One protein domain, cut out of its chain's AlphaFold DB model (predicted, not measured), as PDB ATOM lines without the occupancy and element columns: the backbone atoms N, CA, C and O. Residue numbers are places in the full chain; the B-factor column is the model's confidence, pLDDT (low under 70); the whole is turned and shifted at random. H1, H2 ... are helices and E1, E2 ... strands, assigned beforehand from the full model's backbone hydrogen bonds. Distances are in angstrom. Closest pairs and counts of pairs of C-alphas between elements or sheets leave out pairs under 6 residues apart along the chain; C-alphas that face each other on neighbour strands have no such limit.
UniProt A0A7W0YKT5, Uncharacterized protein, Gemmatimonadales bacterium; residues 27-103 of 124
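Overview. This is residues 27 to 103 of the 124 residues of an uncharacterized protein of Gemmatimonadales bacterium (UniProt A0A7W0YKT5). A small three-stranded sheet has one face covered by a helical hairpin, H2 and H3, which run along its strands; no named helix covers the other face. The short helix H1 packs on H2, off the sheet. The printed part has 77 residues, with H1, H2, H3, E1, E2, E3 along the chain, of mixed class. The antiparallel sheet has the order E1, E2, E3, a meander, each strand the antiparallel neighbour of the one before. The whole is compact, with a radius of gyration of the C-alphas of 11.3 A and spans of 30 by 28 by 17 A.

Arrangement. H1, residues 35 to 39, touches H2, residues 43 to 57, which touches H1 with its residues 45 to 49 alone; the closest C-alphas are those of Ala 39 and Ala 46, 3.9 A apart. H2 and H3, residues 63 to 72, touch as a hairpin at a shallow tilt of 29 degrees, opposite ways; the closest C-alphas are those of Leu 55 and Ala 66, 5.1 A. In these three helices every O i to N i+4 pair is within hydrogen-bond range. E1, residues 76 to 82, and E2, residues 87 to 92, form a hairpin, with N 80 and O 89 2.9 A apart. E2 and E3, residues 97 to 100, form another, with N 90 and O 98 2.8 A apart. On the same face, H2 lies over E2 at a height over the sheet of 9.2 A, and H3 over E1 and only just over E2, where 3 of its C-alphas fall, at 8.8 A. H1 is not on the sheet.

Along the chain. H1, 6.1 A long, begins at C-alpha 35 (140.153, 254.821, 170.053). H2 is 21.0 A, H3 14.6 A, E1 16.8 A, E2 16.2 A and E3 9.8 A, ending at C-alpha 100 (131.086, 257.513, 163.421).

Size, cuts and confidence. The C-alphas farthest apart, those of Glu 60 and Ser 94, are 31.5 A apart. The printed part has no cut, and the five links are tight. The model's pLDDT is under 70 at residues 27 to 31.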
ATOM      1  N   SER A  27     139.775 256.688 163.646       52.06
ATOM      2  CA  SER A  27     139.419 255.771 164.723       52.06
ATOM      3  C   SER A  27     138.642 254.526 164.268       52.06
ATOM      4  O   SER A  27     137.821 254.045 165.044       52.06
ATOM      5  N   ASP A  28     138.799 254.024 163.038       54.59
ATOM      6  CA  ASP A  28     138.381 252.640 162.759       54.59
ATOM      7  C   ASP A  28     139.382 251.642 163.379       54.59
ATOM      8  O   ASP A  28     140.425 252.037 163.899       54.59
ATOM      9  N   GLY A  29     139.039 250.349 163.407       51.25
ATOM     10  CA  GLY A  29     139.854 249.322 164.076       51.25
ATOM     11  C   GLY A  29     141.294 249.186 163.547       51.25
ATOM     12  O   GLY A  29     142.133 248.661 164.270       51.25
ATOM     13  N   ASP A  30     141.581 249.707 162.346       54.84
ATOM     14  CA  ASP A  30     142.913 249.791 161.714       54.84
ATOM     15  C   ASP A  30     143.416 251.255 161.581       54.84
ATOM     16  O   ASP A  30     144.361 251.553 160.842       54.84
ATOM     17  N   GLY A  31     142.780 252.196 162.285       57.25
ATOM     18  CA  GLY A  31     142.973 253.635 162.139       57.25
ATOM     19  C   GLY A  31     144.314 254.144 162.669       57.25
ATOM     20  O   GLY A  31     144.953 253.550 163.535       57.25
ATOM     21  N   LEU A  32     144.741 255.312 162.178       70.25
ATOM     22  CA  LEU A  32     146.035 255.929 162.513       70.25
ATOM     23  C   LEU A  32     146.207 256.278 164.009       70.25
ATOM     24  O   LEU A  32     147.330 256.567 164.430       70.25
ATOM     25  N   VAL A  33     145.128 256.292 164.806       83.25
ATOM     26  CA  VAL A  33     145.149 256.555 166.255       83.25
ATOM     27  C   VAL A  33     144.178 255.604 166.981       83.25
ATOM     28  O   VAL A  33     142.995 255.583 166.644       83.25
ATOM     29  N   PRO A  34     144.618 254.876 168.025       89.06
ATOM     30  CA  PRO A  34     143.738 254.050 168.853       89.06
ATOM     31  C   PRO A  34     142.555 254.833 169.443       89.06
ATOM     32  O   PRO A  34     142.718 255.979 169.874       89.06
ATOM     33  N   GLY A  35     141.384 254.195 169.545       90.38
ATOM     34  CA  GLY A  35     140.153 254.821 170.053       90.38
ATOM     35  C   GLY A  35     140.334 255.486 171.420       90.38
ATOM     36  O   GLY A  35     140.014 256.660 171.594       90.38
ATOM     37  N   ASP A  36     140.966 254.788 172.363       92.94
ATOM     38  CA  ASP A  36     141.295 255.324 173.689       92.94
ATOM     39  C   ASP A  36     142.229 256.537 173.651       92.94
ATOM     40  O   ASP A  36     142.114 257.444 174.478       92.94
ATOM     41  N   GLN A  37     143.174 256.563 172.708       93.75
ATOM     42  CA  GLN A  37     144.064 257.707 172.538       93.75
ATOM     43  C   GLN A  37     143.289 258.906 171.988       93.75
ATOM     44  O   GLN A  37     143.477 260.022 172.472       93.75
ATOM     45  N   PHE A  38     142.382 258.684 171.033       92.25
ATOM     46  CA  PHE A  38     141.527 259.738 170.493       92.25
ATOM     47  C   PHE A  38     140.535 260.278 171.538       92.25
ATOM     48  O   PHE A  38     140.370 261.493 171.660       92.25
ATOM     49  N   ALA A  39     139.940 259.404 172.356       94.00
ATOM     50  CA  ALA A  39     138.996 259.766 173.418       94.00
ATOM     51  C   ALA A  39     139.591 260.738 174.457       94.00
ATOM     52  O   ALA A  39     138.897 261.588 175.019       94.00
ATOM     53  N   ARG A  40     140.907 260.669 174.682       94.00
ATOM     54  CA  ARG A  40     141.618 261.549 175.622       94.00
ATOM     55  C   ARG A  40     141.737 262.997 175.151       94.00
ATOM     56  O   ARG A  40     142.042 263.855 175.973       94.00
ATOM     57  N   TYR A  41     141.490 263.298 173.873       92.06
ATOM     58  CA  TYR A  41     141.573 264.673 173.368       92.06
ATOM     59  C   TYR A  41     140.427 265.575 173.842       92.06
ATOM     60  O   TYR A  41     140.585 266.795 173.841       92.06
ATOM     61  N   GLY A  42     139.302 265.010 174.286       92.50
ATOM     62  CA  GLY A  42     138.191 265.793 174.820       92.50
ATOM     63  C   GLY A  42     136.915 264.982 175.021       92.50
ATOM     64  O   GLY A  42     136.805 263.838 174.588       92.50
ATOM     65  N   GLY A  43     135.935 265.578 175.707       94.50
ATOM     66  CA  GLY A  43     134.691 264.888 176.062       94.50
ATOM     67  C   GLY A  43     133.816 264.538 174.855       94.50
ATOM     68  O   GLY A  43     133.102 263.541 174.885       94.50
ATOM     69  N   GLU A  44     133.857 265.325 173.778       94.44
ATOM     70  CA  GLU A  44     133.125 265.004 172.544       94.44
ATOM     71  C   GLU A  44     133.810 263.867 171.775       94.44
ATOM     72  O   GLU A  44     133.137 262.979 171.258       94.44
ATOM     73  N   GLN A  45     135.147 263.833 171.762       94.50
ATOM     74  CA  GLN A  45     135.925 262.742 171.170       94.50
ATOM     75  C   GLN A  45     135.667 261.430 171.911       94.50
ATOM     76  O   GLN A  45     135.424 260.409 171.271       94.50
ATOM     77  N   ALA A  46     135.623 261.469 173.246       95.69
ATOM     78  CA  ALA A  46     135.228 260.324 174.060       95.69
ATOM     79  C   ALA A  46     133.810 259.835 173.733       95.69
ATOM     80  O   ALA A  46     133.597 258.641 173.539       95.69
ATOM     81  N   GLN A  47     132.840 260.743 173.593       96.12
ATOM     82  CA  GLN A  47     131.481 260.375 173.179       96.12
ATOM     83  C   GLN A  47     131.457 259.736 171.783       96.12
ATOM     84  O   GLN A  47     130.794 258.720 171.599       96.12
ATOM     85  N   ALA A  48     132.198 260.275 170.810       95.44
ATOM     86  CA  ALA A  48     132.270 259.704 169.464       95.44
ATOM     87  C   ALA A  48     132.841 258.272 169.465       95.44
ATOM     88  O   ALA A  48     132.290 257.399 168.795       95.44
ATOM     89  N   VAL A  49     133.892 258.016 170.254       95.25
ATOM     90  CA  VAL A  49     134.484 256.677 170.432       95.25
ATOM     91  C   VAL A  49     133.494 255.723 171.094       95.25
ATOM     92  O   VAL A  49     133.265 254.628 170.585       95.25
ATOM     93  N   ALA A  50     132.846 256.154 172.179       95.94
ATOM     94  CA  ALA A  50     131.860 255.341 172.882       95.94
ATOM     95  C   ALA A  50     130.674 254.968 171.981       95.94
ATOM     96  O   ALA A  50     130.222 253.824 171.983       95.94
ATOM     97  N   ILE A  51     130.195 255.911 171.162       95.44
ATOM     98  CA  ILE A  51     129.141 255.653 170.174       95.44
ATOM     99  C   ILE A  51     129.625 254.659 169.113       95.44
ATOM    100  O   ILE A  51     128.875 253.754 168.758       95.44
ATOM    101  N   GLY A  52     130.872 254.772 168.642       94.38
ATOM    102  CA  GLY A  52     131.460 253.814 167.700       94.38
ATOM    103  C   GLY A  52     131.505 252.392 168.264       94.38
ATOM    104  O   GLY A  52     131.114 251.445 167.579       94.38
ATOM    105  N   ARG A  53     131.898 252.241 169.535       94.62
ATOM    106  CA  ARG A  53     131.882 250.952 170.248       94.62
ATOM    107  C   ARG A  53     130.469 250.410 170.409       94.62
ATOM    108  O   ARG A  53     130.221 249.250 170.099       94.62
ATOM    109  N   SER A  54     129.522 251.257 170.817       94.62
ATOM    110  CA  SER A  54     128.108 250.877 170.903       94.62
ATOM    111  C   SER A  54     127.580 250.399 169.551       94.62
ATOM    112  O   SER A  54     126.897 249.383 169.498       94.62
ATOM    113  N   LEU A  55     127.934 251.080 168.460       92.62
ATOM    114  CA  LEU A  55     127.515 250.720 167.109       92.62
ATOM    115  C   LEU A  55     128.105 249.379 166.644       92.62
ATOM    116  O   LEU A  55     127.435 248.629 165.937       92.62
ATOM    117  N   ALA A  56     129.333 249.051 167.053       91.69
ATOM    118  CA  ALA A  56     129.913 247.731 166.812       91.69
ATOM    119  C   ALA A  56     129.219 246.630 167.626       91.69
ATOM    120  O   ALA A  56     128.989 245.541 167.105       91.69
ATOM    121  N   GLN A  57     128.855 246.916 168.877       90.62
ATOM    122  CA  GLN A  57     128.214 245.956 169.781       90.62
ATOM    123  C   GLN A  57     126.781 245.629 169.387       90.62
ATOM    124  O   GLN A  57     126.378 244.472 169.436       90.62
ATOM    125  N   THR A  58     126.019 246.635 168.965       88.69
ATOM    126  CA  THR A  58     124.602 246.481 168.618       88.69
ATOM    127  C   THR A  58     124.401 246.200 167.130       88.69
ATOM    128  O   THR A  58     123.316 246.426 166.602       88.69
ATOM    129  N   ARG A  59     125.437 245.737 166.417       81.69
ATOM    130  CA  ARG A  59     125.400 245.554 164.957       81.69
ATOM    131  C   ARG A  59     124.243 244.659 164.500       81.69
ATOM    132  O   ARG A  59     123.582 244.988 163.521       81.69
ATOM    133  N   GLU A  60     123.977 243.576 165.228       83.38
ATOM    134  CA  GLU A  60     122.877 242.639 164.940       83.38
ATOM    135  C   GLU A  60     121.490 243.223 165.271       83.38
ATOM    136  O   GLU A  60     120.486 242.831 164.681       83.38
ATOM    137  N   GLU A  61     121.424 244.190 166.189       82.06
ATOM    138  CA  GLU A  61     120.196 244.890 166.596       82.06
ATOM    139  C   GLU A  61     119.884 246.097 165.691       82.06
ATOM    140  O   GLU A  61     118.803 246.687 165.759       82.06
ATOM    141  N   GLY A  62     120.828 246.459 164.817       79.06
ATOM    142  CA  GLY A  62     120.753 247.604 163.924       79.06
ATOM    143  C   GLY A  62     121.196 248.926 164.563       79.06
ATOM    144  O   GLY A  62     121.550 249.029 165.737       79.06
ATOM    145  N   VAL A  63     121.180 249.984 163.749       87.38
ATOM    146  CA  VAL A  63     121.712 251.309 164.116       87.38
ATOM    147  C   VAL A  63     120.889 252.037 165.191       87.38
ATOM    148  O   VAL A  63     121.407 252.934 165.850       87.38
ATOM    149  N   GLU A  64     119.627 251.653 165.412       89.81
ATOM    150  CA  GLU A  64     118.701 252.348 166.326       89.81
ATOM    151  C   GLU A  64     119.123 252.282 167.801       89.81
ATOM    152  O   GLU A  64     118.954 253.253 168.547       89.81
ATOM    153  N   ALA A  65     119.711 251.162 168.230       90.19
ATOM    154  CA  ALA A  65     120.239 251.030 169.585       90.19
ATOM    155  C   ALA A  65     121.394 252.023 169.819       90.19
ATOM    156  O   ALA A  65     121.386 252.774 170.799       90.19
ATOM    157  N   ALA A  66     122.315 252.131 168.860       91.56
ATOM    158  CA  ALA A  66     123.407 253.100 168.899       91.56
ATOM    159  C   ALA A  66     122.924 254.557 168.783       91.56
ATOM    160  O   ALA A  66     123.474 255.440 169.442       91.56
ATOM    161  N   VAL A  67     121.862 254.830 168.011       94.44
ATOM    162  CA  VAL A  67     121.212 256.156 167.965       94.44
ATOM    163  C   VAL A  67     120.629 256.524 169.328       94.44
ATOM    164  O   VAL A  67     120.788 257.657 169.789       94.44
ATOM    165  N   THR A  68     119.962 255.577 169.987       94.06
ATOM    166  CA  THR A  68     119.387 255.778 171.323       94.06
ATOM    167  C   THR A  68     120.484 256.063 172.342       94.06
ATOM    168  O   THR A  68     120.377 257.025 173.105       94.06
ATOM    169  N   TYR A  69     121.570 255.289 172.300       93.69
ATOM    170  CA  TYR A  69     122.747 255.523 173.125       93.69
ATOM    171  C   TYR A  69     123.358 256.908 172.867       93.69
ATOM    172  O   TYR A  69     123.537 257.679 173.809       93.69
ATOM    173  N   ALA A  70     123.578 257.281 171.603       94.81
ATOM    174  CA  ALA A  70     124.132 258.581 171.230       94.81
ATOM    175  C   ALA A  70     123.298 259.753 171.769       94.81
ATOM    176  O   ALA A  70     123.853 260.709 172.302       94.81
ATOM    177  N   ARG A  71     121.963 259.659 171.709       94.81
ATOM    178  CA  ARG A  71     121.047 260.690 172.234       94.81
ATOM    179  C   ARG A  71     121.037 260.806 173.762       94.81
ATOM    180  O   ARG A  71     120.555 261.810 174.279       94.81
ATOM    181  N   SER A  72     121.533 259.804 174.488       94.19
ATOM    182  CA  SER A  72     121.668 259.866 175.953       94.19
ATOM    183  C   SER A  72     122.906 260.646 176.415       94.19
ATOM    184  O   SER A  72     123.042 260.993 177.592       94.19
ATOM    185  N   LEU A  73     123.835 260.927 175.497       94.06
ATOM    186  CA  LEU A  73     125.090 261.585 175.819       94.06
ATOM    187  C   LEU A  73     124.929 263.115 175.789       94.06
ATOM    188  O   LEU A  73     124.346 263.663 174.854       94.06
ATOM    189  N   PRO A  74     125.452 263.834 176.798       92.06
ATOM    190  CA  PRO A  74     125.123 265.243 177.026       92.06
ATOM    191  C   PRO A  74     125.642 266.211 175.955       92.06
ATOM    192  O   PRO A  74     125.126 267.321 175.846       92.06
ATOM    193  N   GLY A  75     126.672 265.836 175.194       90.88
ATOM    194  CA  GLY A  75     127.248 266.694 174.158       90.88
ATOM    195  C   GLY A  75     126.551 266.582 172.804       90.88
ATOM    196  O   GLY A  75     126.759 267.446 171.954       90.88
ATOM    197  N   VAL A  76     125.748 265.539 172.588       95.06
ATOM    198  CA  VAL A  76     125.134 265.230 171.291       95.06
ATOM    199  C   VAL A  76     123.828 266.009 171.135       95.06
ATOM    200  O   VAL A  76     122.932 265.905 171.968       95.06
ATOM    201  N   VAL A  77     123.704 266.782 170.053       96.25
ATOM    202  CA  VAL A  77     122.487 267.563 169.743       96.25
ATOM    203  C   VAL A  77     121.692 267.005 168.570       96.25
ATOM    204  O   VAL A  77     120.494 267.248 168.480       96.25
ATOM    205  N   ASP A  78     122.344 266.263 167.675       96.50
ATOM    206  CA  ASP A  78     121.693 265.628 166.533       96.50
ATOM    207  C   ASP A  78     122.420 264.337 166.143       96.50
ATOM    208  O   ASP A  78     123.646 264.233 166.269       96.50
ATOM    209  N   VAL A  79     121.646 263.363 165.664       96.19
ATOM    210  CA  VAL A  79     122.119 262.051 165.219       96.19
ATOM    211  C   VAL A  79     121.352 261.661 163.965       96.19
ATOM    212  O   VAL A  79     120.141 261.435 164.016       96.19
ATOM    213  N   VAL A  80     122.077 261.520 162.858       94.69
ATOM    214  CA  VAL A  80     121.548 261.019 161.589       94.69
ATOM    215  C   VAL A  80     122.124 259.634 161.338       94.69
ATOM    216  O   VAL A  80     123.339 259.478 161.230       94.69
ATOM    217  N   ALA A  81     121.255 258.634 161.246       92.94
ATOM    218  CA  ALA A  81     121.655 257.279 160.905       92.94
ATOM    219  C   ALA A  81     121.701 257.082 159.387       92.94
ATOM    220  O   ALA A  81     120.797 257.515 158.671       92.94
ATOM    221  N   ASP A  82     122.731 256.383 158.912       86.81
ATOM    222  CA  ASP A  82     122.744 255.787 157.580       86.81
ATOM    223  C   ASP A  82     122.735 254.270 157.744       86.81
ATOM    224  O   ASP A  82     123.765 253.621 157.952       86.81
ATOM    225  N   SER A  83     121.536 253.704 157.694       80.56
ATOM    226  CA  SER A  83     121.333 252.272 157.891       80.56
ATOM    227  C   SER A  83     121.958 251.438 156.768       80.56
ATOM    228  O   SER A  83     122.307 250.285 156.999       80.56
ATOM    229  N   ALA A  84     122.125 252.002 155.563       83.38
ATOM    230  CA  ALA A  84     122.770 251.311 154.447       83.38
ATOM    231  C   ALA A  84     124.299 251.308 154.605       83.38
ATOM    232  O   ALA A  84     124.947 250.288 154.367       83.38
ATOM    233  N   GLY A  85     124.863 252.436 155.048       75.50
ATOM    234  CA  GLY A  85     126.292 252.604 155.319       75.50
ATOM    235  C   GLY A  85     126.769 252.036 156.660       75.50
ATOM    236  O   GLY A  85     127.974 251.946 156.876       75.50
ATOM    237  N   ASN A  86     125.854 251.638 157.554       82.94
ATOM    238  CA  ASN A  86     126.150 251.215 158.930       82.94
ATOM    239  C   ASN A  86     127.011 252.233 159.700       82.94
ATOM    240  O   ASN A  86     127.921 251.856 160.438       82.94
ATOM    241  N   TRP A  87     126.731 253.527 159.534       88.62
ATOM    242  CA  TRP A  87     127.393 254.600 160.277       88.62
ATOM    243  C   TRP A  87     126.377 255.593 160.840       88.62
ATOM    244  O   TRP A  87     125.195 255.588 160.480       88.62
ATOM    245  N   LEU A  88     126.859 256.495 161.688       93.12
ATOM    246  CA  LEU A  88     126.100 257.633 162.193       93.12
ATOM    247  C   LEU A  88     126.810 258.935 161.826       93.12
ATOM    248  O   LEU A  88     128.035 258.990 161.792       93.12
ATOM    249  N   THR A  89     126.057 260.008 161.610       94.81
ATOM    250  CA  THR A  89     126.578 261.379 161.628       94.81
ATOM    251  C   THR A  89     126.083 262.075 162.886       94.81
ATOM    252  O   THR A  89     124.880 262.224 163.087       94.81
ATOM    253  N   LEU A  90     127.021 262.507 163.722       94.50
ATOM    254  CA  LEU A  90     126.776 263.218 164.969       94.50
ATOM    255  C   LEU A  90     126.987 264.716 164.775       94.50
ATOM    256  O   LEU A  90     127.940 265.130 164.104       94.50
ATOM    257  N   SER A  91     126.148 265.518 165.424       95.38
ATOM    258  CA  SER A  91     126.415 266.935 165.665       95.38
ATOM    259  C   SER A  91     126.476 267.184 167.168       95.38
ATOM    260  O   SER A  91     125.613 266.708 167.907       95.38
ATOM    261  N   PHE A  92     127.485 267.931 167.611       94.25
ATOM    262  CA  PHE A  92     127.704 268.272 169.014       94.25
ATOM    263  C   PHE A  92     127.370 269.737 169.322       94.25
ATOM    264  O   PHE A  92     127.318 270.576 168.421       94.25
ATOM    265  N   GLN A  93     127.180 270.054 170.607       90.75
ATOM    266  CA  GLN A  93     126.918 271.419 171.092       90.75
ATOM    267  C   GLN A  93     128.006 272.427 170.688       90.75
ATOM    268  O   GLN A  93     127.690 273.588 170.441       90.75
ATOM    269  N   SER A  94     129.269 271.996 170.574       89.88
ATOM    270  CA  SER A  94     130.379 272.843 170.107       89.88
ATOM    271  C   SER A  94     130.271 273.277 168.637       89.88
ATOM    272  O   SER A  94     131.024 274.142 168.190       89.88
ATOM    273  N   GLY A  95     129.372 272.658 167.866       92.06
ATOM    274  CA  GLY A  95     129.320 272.762 166.410       92.06
ATOM    275  C   GLY A  95     130.191 271.728 165.687       92.06
ATOM    276  O   GLY A  95     130.160 271.668 164.454       92.06
ATOM    277  N   TRP A  96     130.938 270.884 166.409       93.56
ATOM    278  CA  TRP A  96     131.672 269.778 165.800       93.56
ATOM    279  C   TRP A  96     130.709 268.751 165.193       93.56
ATOM    280  O   TRP A  96     129.717 268.353 165.808       93.56
ATOM    281  N   ARG A  97     131.002 268.317 163.961       94.62
ATOM    282  CA  ARG A  97     130.233 267.291 163.247       94.62
ATOM    283  C   ARG A  97     131.147 266.167 162.799       94.62
ATOM    284  O   ARG A  97     132.168 266.400 162.140       94.62
ATOM    285  N   THR A  98     130.770 264.935 163.121       92.44
ATOM    286  CA  THR A  98     131.577 263.766 162.776       92.44
ATOM    287  C   THR A  98     130.745 262.582 162.332       92.44
ATOM    288  O   THR A  98     129.683 262.322 162.881       92.44
ATOM    289  N   ALA A  99     131.251 261.860 161.336       92.06
ATOM    290  CA  ALA A  99     130.788 260.515 161.057       92.06
ATOM    291  C   ALA A  99     131.409 259.572 162.094       92.06
ATOM    292  O   ALA A  99     132.546 259.784 162.520       92.06
ATOM    293  N   VAL A 100     130.661 258.558 162.498       91.44
ATOM    294  CA  VAL A 100     131.086 257.513 163.421       91.44
ATOM    295  C   VAL A 100     130.746 256.180 162.785       91.44
ATOM    296  O   VAL A 100     129.585 255.898 162.493       91.44
ATOM    297  N   THR A 101     131.780 255.388 162.550       90.81
ATOM    298  CA  THR A 101     131.691 254.010 162.078       90.81
ATOM    299  C   THR A 101     131.747 253.045 163.266       90.81
ATOM    300  O   THR A 101     132.113 253.454 164.372       90.81
ATOM    301  N   PRO A 102     131.374 251.769 163.073       90.88
ATOM    302  CA  PRO A 102     131.521 250.762 164.112       90.88
ATOM    303  C   PRO A 102     132.997 250.618 164.500       90.88
ATOM    304  O   PRO A 102     133.847 250.399 163.636       90.88
ATOM    305  N   LEU A 103     133.289 250.715 165.795       90.25
ATOM    306  CA  LEU A 103     134.623 250.525 166.361       90.25
ATOM    307  C   LEU A 103     134.652 249.214 167.152       90.25
ATOM    308  O   LEU A 103     134.160 249.146 168.274       90.25
TER     309      LEU A 103